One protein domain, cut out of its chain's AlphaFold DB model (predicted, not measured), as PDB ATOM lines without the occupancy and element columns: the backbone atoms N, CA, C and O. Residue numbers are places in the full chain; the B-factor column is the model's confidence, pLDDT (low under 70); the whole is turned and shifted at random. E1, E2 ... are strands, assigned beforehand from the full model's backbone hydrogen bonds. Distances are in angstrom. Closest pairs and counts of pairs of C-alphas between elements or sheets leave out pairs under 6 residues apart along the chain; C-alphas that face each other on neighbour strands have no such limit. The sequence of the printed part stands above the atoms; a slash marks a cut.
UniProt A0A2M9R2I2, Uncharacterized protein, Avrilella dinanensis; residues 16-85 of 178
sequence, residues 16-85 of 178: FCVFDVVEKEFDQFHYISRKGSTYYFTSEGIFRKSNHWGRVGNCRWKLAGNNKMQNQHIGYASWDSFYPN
ATOM      1  N   PHE A  16     -28.079 -27.581 -45.283       97.31
ATOM      2  CA  PHE A  16     -27.944 -28.475 -44.150       97.31
ATOM      3  C   PHE A  16     -28.104 -27.671 -42.857       97.31
ATOM      4  O   PHE A  16     -27.611 -26.551 -42.763       97.31
ATOM      5  N   CYS A  17     -28.788 -28.235 -41.865       97.12
ATOM      6  CA  CYS A  17     -28.915 -27.638 -40.537       97.12
ATOM      7  C   CYS A  17     -29.191 -28.727 -39.499       97.12
ATOM      8  O   CYS A  17     -29.872 -29.716 -39.794       97.12
ATOM      9  N   VAL A  18     -28.705 -28.529 -38.278       95.38
ATOM     10  CA  VAL A  18     -29.116 -29.301 -37.102       95.38
ATOM     11  C   VAL A  18     -29.934 -28.365 -36.223       95.38
ATOM     12  O   VAL A  18     -29.487 -27.266 -35.927       95.38
ATOM     13  N   PHE A  19     -31.154 -28.771 -35.888       95.88
ATOM     14  CA  PHE A  19     -32.062 -28.018 -35.031       95.88
ATOM     15  C   PHE A  19     -32.003 -28.566 -33.611       95.88
ATOM     16  O   PHE A  19     -32.103 -29.777 -33.430       95.88
ATOM     17  N   ASP A  20     -31.934 -27.693 -32.618       94.12
ATOM     18  CA  ASP A  20     -32.040 -28.071 -31.213       94.12
ATOM     19  C   ASP A  20     -33.503 -28.221 -30.813       94.12
ATOM     20  O   ASP A  20     -34.352 -27.416 -31.198       94.12
ATOM     21  N   VAL A  21     -33.822 -29.273 -30.061       92.75
ATOM     22  CA  VAL A  21     -35.193 -29.488 -29.584       92.75
ATOM     23  C   VAL A  21     -35.499 -28.516 -28.469       92.75
ATOM     24  O   VAL A  21     -34.720 -28.387 -27.529       92.75
ATOM     25  N   VAL A  22     -36.651 -27.865 -28.571       93.81
ATOM     26  CA  VAL A  22     -37.111 -26.890 -27.588       93.81
ATOM     27  C   VAL A  22     -38.566 -27.146 -27.226       93.81
ATOM     28  O   VAL A  22     -39.376 -27.544 -28.066       93.81
ATOM     29  N   GLU A  23     -38.905 -26.874 -25.973       92.31
ATOM     30  CA  GLU A  23     -40.285 -26.809 -25.498       92.31
ATOM     31  C   GLU A  23     -40.751 -25.357 -25.613       92.31
ATOM     32  O   GLU A  23     -40.353 -24.485 -24.841       92.31
ATOM     33  N   LYS A  24     -41.529 -25.067 -26.658       92.06
ATOM     34  CA  LYS A  24     -42.005 -23.715 -26.956       92.06
ATOM     35  C   LYS A  24     -43.378 -23.783 -27.602       92.06
ATOM     36  O   LYS A  24     -43.537 -24.456 -28.611       92.06
ATOM     37  N   GLU A  25     -44.335 -23.042 -27.068       90.56
ATOM     38  CA  GLU A  25     -45.653 -22.895 -27.683       90.56
ATOM     39  C   GLU A  25     -45.715 -21.633 -28.547       90.56
ATOM     40  O   GLU A  25     -45.041 -20.633 -28.277       90.56
ATOM     41  N   PHE A  26     -46.514 -21.706 -29.611       92.25
ATOM     42  CA  PHE A  26     -46.747 -20.610 -30.545       92.25
ATOM     43  C   PHE A  26     -48.240 -20.502 -30.823       92.25
ATOM     44  O   PHE A  26     -48.834 -21.455 -31.329       92.25
ATOM     45  N   ASP A  27     -48.813 -19.326 -30.578       88.44
ATOM     46  CA  ASP A  27     -50.226 -19.060 -30.871       88.44
ATOM     47  C   ASP A  27     -50.490 -19.052 -32.383       88.44
ATOM     48  O   ASP A  27     -51.514 -19.537 -32.862       88.44
ATOM     49  N   GLN A  28     -49.529 -18.538 -33.159       93.25
ATOM     50  CA  GLN A  28     -49.609 -18.478 -34.611       93.25
ATOM     51  C   GLN A  28     -48.245 -18.722 -35.259       93.25
ATOM     52  O   GLN A  28     -47.225 -18.160 -34.863       93.25
ATOM     53  N   PHE A  29     -48.239 -19.534 -36.317       96.00
ATOM     54  CA  PHE A  29     -47.075 -19.725 -37.178       96.00
ATOM     55  C   PHE A  29     -47.115 -18.767 -38.372       96.00
ATOM     56  O   PHE A  29     -48.174 -18.501 -38.936       96.00
ATOM     57  N   HIS A  30     -45.946 -18.298 -38.805       97.44
ATOM     58  CA  HIS A  30     -45.819 -17.405 -39.961       97.44
ATOM     59  C   HIS A  30     -46.000 -18.127 -41.299       97.44
ATOM     60  O   HIS A  30     -46.332 -17.501 -42.304       97.44
ATOM     61  N   TYR A  31     -45.722 -19.431 -41.341       96.81
ATOM     62  CA  TYR A  31     -45.841 -20.225 -42.558       96.81
ATOM     63  C   TYR A  31     -46.189 -21.681 -42.252       96.81
ATOM     64  O   TYR A  31     -45.675 -22.276 -41.303       96.81
ATOM     65  N   ILE A  32     -47.025 -22.270 -43.108       96.56
ATOM     66  CA  ILE A  32     -47.389 -23.687 -43.091       96.56
ATOM     67  C   ILE A  32     -47.046 -24.265 -44.462       96.56
ATOM     68  O   ILE A  32     -47.525 -23.803 -45.496       96.56
ATOM     69  N   SER A  33     -46.192 -25.285 -44.480       94.06
ATOM     70  CA  SER A  33     -45.838 -25.976 -45.719       94.06
ATOM     71  C   SER A  33     -46.979 -26.856 -46.224       94.06
ATOM     72  O   SER A  33     -47.799 -27.348 -45.453       94.06
ATOM     73  N   ARG A  34     -46.949 -27.187 -47.520       92.12
ATOM     74  CA  ARG A  34     -47.882 -28.143 -48.151       92.12
ATOM     75  C   ARG A  34     -47.972 -29.508 -47.456       92.12
ATOM     76  O   ARG A  34     -48.947 -30.220 -47.656       92.12
ATOM     77  N   LYS A  35     -46.934 -29.907 -46.716       89.69
ATOM     78  CA  LYS A  35     -46.855 -31.191 -46.000       89.69
ATOM     79  C   LYS A  35     -47.089 -31.045 -44.490       89.69
ATOM     80  O   LYS A  35     -46.849 -31.994 -43.757       89.69
ATOM     81  N   GLY A  36     -47.535 -29.877 -44.026       92.56
ATOM     82  CA  GLY A  36     -47.971 -29.658 -42.646       92.56
ATOM     83  C   GLY A  36     -46.884 -29.237 -41.654       92.56
ATOM     84  O   GLY A  36     -47.222 -28.901 -40.524       92.56
ATOM     85  N   SER A  37     -45.597 -29.185 -42.031       93.94
ATOM     86  CA  SER A  37     -44.592 -28.527 -41.174       93.94
ATOM     87  C   SER A  37     -44.917 -27.039 -41.048       93.94
ATOM     88  O   SER A  37     -45.190 -26.402 -42.073       93.94
ATOM     89  N   THR A  38     -44.833 -26.492 -39.838       96.94
ATOM     90  CA  THR A  38     -45.081 -25.072 -39.557       96.94
ATOM     91  C   THR A  38     -43.805 -24.368 -39.109       96.94
ATOM     92  O   THR A  38     -42.886 -24.997 -38.577       96.94
ATOM     93  N   TYR A  39     -43.731 -23.067 -39.379       97.81
ATOM     94  CA  TYR A  39     -42.521 -22.274 -39.206       97.81
ATOM     95  C   TYR A  39     -42.839 -20.951 -38.525       97.81
ATOM     96  O   TYR A  39     -43.771 -20.243 -38.913       97.81
ATOM     97  N   TYR A  40     -42.035 -20.622 -37.524       98.19
ATOM     98  CA  TYR A  40     -42.029 -19.337 -36.846       98.19
ATOM     99  C   TYR A  40     -40.634 -18.732 -37.014       98.19
ATOM    100  O   TYR A  40     -39.627 -19.410 -36.837       98.19
ATOM    101  N   PHE A  41     -40.576 -17.468 -37.413       97.88
ATOM    102  CA  PHE A  41     -39.350 -16.786 -37.830       97.88
ATOM    103  C   PHE A  41     -39.051 -15.672 -36.840       97.88
ATOM    104  O   PHE A  41     -39.959 -14.924 -36.488       97.88
ATOM    105  N   THR A  42     -37.793 -15.538 -36.443       97.06
ATOM    106  CA  THR A  42     -37.298 -14.421 -35.635       97.06
ATOM    107  C   THR A  42     -36.184 -13.692 -36.385       97.06
ATOM    108  O   THR A  42     -35.792 -14.101 -37.484       97.06
ATOM    109  N   SER A  43     -35.676 -12.601 -35.807       96.69
ATOM    110  CA  SER A  43     -34.445 -11.963 -36.288       96.69
ATOM    111  C   SER A  43     -33.253 -12.918 -36.221       96.69
ATOM    112  O   SER A  43     -32.472 -12.958 -37.160       96.69
ATOM    113  N   GLU A  44     -33.177 -13.741 -35.172       97.75
ATOM    114  CA  GLU A  44     -32.024 -14.608 -34.881       97.75
ATOM    115  C   GLU A  44     -32.066 -15.971 -35.581       97.75
ATOM    116  O   GLU A  44     -31.038 -16.633 -35.751       97.75
ATOM    117  N   GLY A  45     -33.255 -16.440 -35.958       98.06
ATOM    118  CA  GLY A  45     -33.396 -17.793 -36.465       98.06
ATOM    119  C   GLY A  45     -34.819 -18.222 -36.771       98.06
ATOM    120  O   GLY A  45     -35.709 -17.441 -37.123       98.06
ATOM    121  N   ILE A  46     -35.024 -19.528 -36.659       98.44
ATOM    122  CA  ILE A  46     -36.252 -20.189 -37.064       98.44
ATOM    123  C   ILE A  46     -36.612 -21.316 -36.110       98.44
ATOM    124  O   ILE A  46     -35.789 -22.157 -35.752       98.44
ATOM    125  N   PHE A  47     -37.894 -21.366 -35.769       98.19
ATOM    126  CA  PHE A  47     -38.522 -22.518 -35.154       98.19
ATOM    127  C   PHE A  47     -39.309 -23.278 -36.211       98.19
ATOM    128  O   PHE A  47     -40.061 -22.695 -36.996       98.19
ATOM    129  N   ARG A  48     -39.154 -24.598 -36.218       96.69
ATOM    130  CA  ARG A  48     -39.861 -25.505 -37.116       96.69
ATOM    131  C   ARG A  48     -40.560 -26.577 -36.295       96.69
ATOM    132  O   ARG A  48     -39.890 -27.379 -35.649       96.69
ATOM    133  N   LYS A  49     -41.889 -26.647 -36.387       95.75
ATOM    134  CA  LYS A  49     -42.675 -27.768 -35.857       95.75
ATOM    135  C   LYS A  49     -42.862 -28.806 -36.958       95.75
ATOM    136  O   LYS A  49     -43.403 -28.506 -38.025       95.75
ATOM    137  N   SER A  50     -42.375 -30.024 -36.740       93.56
ATOM    138  CA  SER A  50     -42.427 -31.092 -37.742       93.56
ATOM    139  C   SER A  50     -42.335 -32.478 -37.111       93.56
ATOM    140  O   SER A  50     -41.626 -32.678 -36.128       93.56
ATOM    141  N   ASN A  51     -43.005 -33.448 -37.730       91.25
ATOM    142  CA  ASN A  51     -42.821 -34.884 -37.496       91.25
ATOM    143  C   ASN A  51     -41.952 -35.546 -38.583       91.25
ATOM    144  O   ASN A  51     -41.907 -36.763 -38.677       91.25
ATOM    145  N   HIS A  52     -41.313 -34.751 -39.447       89.56
ATOM    146  CA  HIS A  52     -40.388 -35.222 -40.478       89.56
ATOM    147  C   HIS A  52     -39.093 -34.409 -40.435       89.56
ATOM    148  O   HIS A  52     -39.090 -33.192 -40.678       89.56
ATOM    149  N   TRP A  53     -37.993 -35.092 -40.132       92.19
ATOM    150  CA  TRP A  53     -36.632 -34.559 -40.031       92.19
ATOM    151  C   TRP A  53     -35.688 -35.382 -40.924       92.19
ATOM    152  O   TRP A  53     -36.045 -36.446 -41.422       92.19
ATOM    153  N   GLY A  54     -34.486 -34.884 -41.186       91.44
ATOM    154  CA  GLY A  54     -33.567 -35.430 -42.181       91.44
ATOM    155  C   GLY A  54     -33.766 -34.775 -43.547       91.44
ATOM    156  O   GLY A  54     -33.598 -33.568 -43.686       91.44
ATOM    157  N   ARG A  55     -34.079 -35.555 -44.587       91.81
ATOM    158  CA  ARG A  55     -34.209 -35.030 -45.957       91.81
ATOM    159  C   ARG A  55     -35.543 -34.299 -46.146       91.81
ATOM    160  O   ARG A  55     -36.598 -34.922 -46.042       91.81
ATOM    161  N   VAL A  56     -35.494 -33.014 -46.495       90.50
ATOM    162  CA  VAL A  56     -36.663 -32.162 -46.780       90.50
ATOM    163  C   VAL A  56     -36.443 -31.478 -48.129       90.50
ATOM    164  O   VAL A  56     -35.713 -30.496 -48.224       90.50
ATOM    165  N   GLY A  57     -37.026 -32.023 -49.200       90.81
ATOM    166  CA  GLY A  57     -36.687 -31.593 -50.561       90.81
ATOM    167  C   GLY A  57     -35.195 -31.797 -50.844       90.81
ATOM    168  O   GLY A  57     -34.685 -32.907 -50.675       90.81
ATOM    169  N   ASN A  58     -34.502 -30.719 -51.220       92.25
ATOM    170  CA  ASN A  58     -33.046 -30.701 -51.409       92.25
ATOM    171  C   ASN A  58     -32.275 -30.263 -50.150       92.25
ATOM    172  O   ASN A  58     -31.068 -30.036 -50.209       92.25
ATOM    173  N   CYS A  59     -32.958 -30.114 -49.017       95.50
ATOM    174  CA  CYS A  59     -32.348 -29.780 -47.738       95.50
ATOM    175  C   CYS A  59     -32.146 -31.024 -46.866       95.50
ATOM    176  O   CYS A  59     -32.814 -32.055 -47.024       95.50
ATOM    177  N   ARG A  60     -31.243 -30.902 -45.896       95.44
ATOM    178  CA  ARG A  60     -30.943 -31.905 -44.871       95.44
ATOM    179  C   ARG A  60     -31.022 -31.254 -43.495       95.44
ATOM    180  O   ARG A  60     -30.047 -30.706 -42.999       95.44
ATOM    181  N   TRP A  61     -32.205 -31.296 -42.895       95.44
ATOM    182  CA  TRP A  61     -32.506 -30.662 -41.614       95.44
ATOM    183  C   TRP A  61     -32.730 -31.701 -40.544       95.44
ATOM    184  O   TRP A  61     -33.775 -32.349 -40.491       95.44
ATOM    185  N   LYS A  62     -31.729 -31.876 -39.701       92.25
ATOM    186  CA  LYS A  62     -31.754 -32.853 -38.628       92.25
ATOM    187  C   LYS A  62     -32.262 -32.218 -37.351       92.25
ATOM    188  O   LYS A  62     -32.241 -31.003 -37.205       92.25
ATOM    189  N   LEU A  63     -32.673 -33.073 -36.435       91.38
ATOM    190  CA  LEU A  63     -32.970 -32.703 -35.069       91.38
ATOM    191  C   LEU A  63     -31.815 -33.214 -34.202       91.38
ATOM    192  O   LEU A  63     -31.372 -34.346 -34.400       91.38
ATOM    193  N   ALA A  64     -31.293 -32.384 -33.306       88.12
ATOM    194  CA  ALA A  64     -30.293 -32.785 -32.333       88.12
ATOM    195  C   ALA A  64     -30.885 -33.852 -31.396       88.12
ATOM    196  O   ALA A  64     -32.075 -33.832 -31.072       88.12
ATOM    197  N   GLY A  65     -30.050 -34.798 -30.963       74.31
ATOM    198  CA  GLY A  65     -30.459 -35.894 -30.079       74.31
ATOM    199  C   GLY A  65     -31.151 -37.074 -30.781       74.31
ATOM    200  O   GLY A  65     -31.365 -37.086 -31.991       74.31
ATOM    201  N   ASN A  66     -31.489 -38.108 -30.002       59.03
ATOM    202  CA  ASN A  66     -32.137 -39.345 -30.472       59.03
ATOM    203  C   ASN A  66     -33.663 -39.206 -30.494       59.03
ATOM    204  O   ASN A  66     -34.406 -40.015 -29.934       59.03
ATOM    205  N   ASN A  67     -34.135 -38.125 -31.101       59.62
ATOM    206  CA  ASN A  67     -35.557 -37.876 -31.211       59.62
ATOM    207  C   ASN A  67     -36.108 -38.751 -32.330       59.62
ATOM    208  O   ASN A  67     -35.717 -38.622 -33.495       59.62
ATOM    209  N   LYS A  68     -36.969 -39.709 -31.957       56.53
ATOM    210  CA  LYS A  68     -37.602 -40.632 -32.903       56.53
ATOM    211  C   LYS A  68     -38.198 -39.803 -34.033       56.53
ATOM    212  O   LYS A  68     -39.047 -38.951 -33.791       56.53
ATOM    213  N   MET A  69     -37.779 -40.091 -35.266       59.06
ATOM    214  CA  MET A  69     -38.121 -39.320 -36.469       59.06
ATOM    215  C   MET A  69     -39.627 -39.144 -36.725       59.06
ATOM    216  O   MET A  69     -39.968 -38.446 -37.666       59.06
ATOM    217  N   GLN A  70     -40.502 -39.788 -35.948       61.31
ATOM    218  CA  GLN A  70     -41.952 -39.836 -36.134       61.31
ATOM    219  C   GLN A  70     -42.738 -39.011 -35.105       61.31
ATOM    220  O   GLN A  70     -43.934 -38.798 -35.296       61.31
ATOM    221  N   ASN A  71     -42.095 -38.518 -34.044       78.38
ATOM    222  CA  ASN A  71     -42.762 -37.642 -33.086       78.38
ATOM    223  C   ASN A  71     -42.749 -36.200 -33.602       78.38
ATOM    224  O   ASN A  71     -41.779 -35.743 -34.215       78.38
ATOM    225  N   GLN A  72     -43.845 -35.478 -33.373       87.88
ATOM    226  CA  GLN A  72     -43.889 -34.055 -33.677       87.88
ATOM    227  C   GLN A  72     -43.003 -33.315 -32.676       87.88
ATOM    228  O   GLN A  72     -43.256 -33.343 -31.477       87.88
ATOM    229  N   HIS A  73     -41.975 -32.643 -33.182       92.62
ATOM    230  CA  HIS A  73     -41.051 -31.851 -32.378       92.62
ATOM    231  C   HIS A  73     -41.006 -30.418 -32.882       92.62
ATOM    232  O   HIS A  73     -41.236 -30.162 -34.070       92.62
ATOM    233  N   ILE A  74     -40.665 -29.502 -31.981       94.94
ATOM    234  CA  ILE A  74     -40.291 -28.133 -32.313       94.94
ATOM    235  C   ILE A  74     -38.775 -28.053 -32.208       94.94
ATOM    236  O   ILE A  74     -38.194 -28.320 -31.159       94.94
ATOM    237  N   GLY A  75     -38.145 -27.746 -33.335       95.81
ATOM    238  CA  GLY A  75     -36.714 -27.499 -33.407       95.81
ATOM    239  C   GLY A  75     -36.442 -26.014 -33.591       95.81
ATOM    240  O   GLY A  75     -37.126 -25.379 -34.397       95.81
ATOM    241  N   TYR A  76     -35.434 -25.485 -32.909       97.81
ATOM    242  CA  TYR A  76     -34.872 -24.159 -33.138       97.81
ATOM    243  C   TYR A  76     -33.521 -24.257 -33.850       97.81
ATOM    244  O   TYR A  76     -32.731 -25.157 -33.576       97.81
ATOM    245  N   ALA A  77     -33.251 -23.328 -34.757       98.00
ATOM    246  CA  ALA A  77     -31.923 -23.109 -35.306       98.00
ATOM    247  C   ALA A  77     -31.701 -21.613 -35.519       98.00
ATOM    248  O   ALA A  77     -32.573 -20.932 -36.068       98.00
ATOM    249  N   SER A  78     -30.526 -21.115 -35.129       98.00
ATOM    250  CA  SER A  78     -30.097 -19.778 -35.537       98.00
ATOM    251  C   SER A  78     -29.820 -19.742 -37.039       98.00
ATOM    252  O   SER A  78     -29.514 -20.769 -37.657       98.00
ATOM    253  N   TRP A  79     -29.880 -18.557 -37.637       97.94
ATOM    254  CA  TRP A  79     -29.509 -18.384 -39.043       97.94
ATOM    255  C   TRP A  79     -28.067 -18.828 -39.331       97.94
ATOM    256  O   TRP A  79     -27.812 -19.532 -40.313       97.94
ATOM    257  N   ASP A  80     -27.159 -18.576 -38.391       96.44
ATOM    258  CA  ASP A  80     -25.764 -19.020 -38.433       96.44
ATOM    259  C   ASP A  80     -25.569 -20.527 -38.232       96.44
ATOM    260  O   ASP A  80     -24.441 -21.012 -38.263       96.44
ATOM    261  N   SER A  81     -26.635 -21.309 -38.077       96.75
ATOM    262  CA  SER A  81     -26.566 -22.775 -38.011       96.75
ATOM    263  C   SER A  81     -26.861 -23.462 -39.348       96.75
ATOM    264  O   SER A  81     -26.744 -24.684 -39.453       96.75
ATOM    265  N   PHE A  82     -27.183 -22.697 -40.398       97.44
ATOM    266  CA  PHE A  82     -27.406 -23.229 -41.745       97.44
ATOM    267  C   PHE A  82     -26.115 -23.284 -42.561       97.44
ATOM    268  O   PHE A  82     -25.270 -22.403 -42.474       97.44
ATOM    269  N   TYR A  83     -25.966 -24.315 -43.383       96.69
ATOM    270  CA  TYR A  83     -24.811 -24.522 -44.257       96.69
ATOM    271  C   TYR A  83     -25.283 -24.893 -45.662       96.69
ATOM    272  O   TYR A  83     -26.385 -25.433 -45.794       96.69
ATOM    273  N   PRO A  84     -24.483 -24.656 -46.716       95.81
ATOM    274  CA  PRO A  84     -24.816 -25.156 -48.043       95.81
ATOM    275  C   PRO A  84     -24.910 -26.688 -48.033       95.81
ATOM    276  O   PRO A  84     -24.196 -27.372 -47.311       95.81
ATOM    277  N   ASN A  85     -25.824 -27.240 -48.825       95.06
ATOM    278  CA  ASN A  85     -25.969 -28.675 -49.031       95.06
ATOM    279  C   ASN A  85     -25.820 -29.004 -50.513       95.06
ATOM    280  O   ASN A  85     -26.437 -28.373 -51.369       95.06
TER     281      ASN A  85
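Overview. This is residues 16 to 85 of the 178 residues of an uncharacterized protein of Avrilella dinanensis (UniProt A0A2M9R2I2). You are looking at one strongly twisted sheet of six strands, curled like part of a barrel that stays open between its edge strands E2 and E4. The hairpins E2-E3 and E4-E5 form its two wings, E6 and E1 join them, and the long link of residues 22 to 37 makes a wide loop from E1 to E2. The sheet is mixed, in the order E2, E3, E6, E1, E5, E4. The printed part has 70 residues with no named helix and six named strands, E1 to E6 along the chain; it is all strand, though only 30 residues are in named elements. It is compact, with a radius of gyration of the C-alphas of 11.2 A and spans of 30 by 27 by 24 A.

Along the chain. Find C-alpha 16 at (-27.944, -28.475, -44.150); from there E1 runs 16.3 A to residue 21. Next come E2, residues 38 to 41, 10.2 A; E3, 45 to 50, 16.1 A; E4, 54 to 56, 6.4 A; and E5, 59 to 63, 13.0 A. E6, residues 73 to 78, runs 16.6 A to C-alpha 78 at (-30.097, -19.778, -35.537).

Arrangement. E1 pairs with E5 over residues 16 to 19, parallel, with N 19 and O 62 2.8 A apart, and with E6 over 20 to 21, antiparallel, with N 20 and O 76 2.8 A apart. E6 and E3 are antiparallel, with N 48 and O 75 2.8 A apart. In the hairpin E2 and E3, look at N 47 and O 40, 2.8 A apart; in the hairpin E4 and E5, at N 54 and O 61, 2.7 A. E2 and E4 are apart. Residues 31 to 32 pair antiparallel with 38 to 39 of E2.

Size, cuts and confidence. The C-alphas farthest apart, of Asp 27 and Asn 85, are 31.8 A apart. The printed part has no cut; the link from E1 to E2 is long. Confidence is low, under 70, at residues 66 to 70.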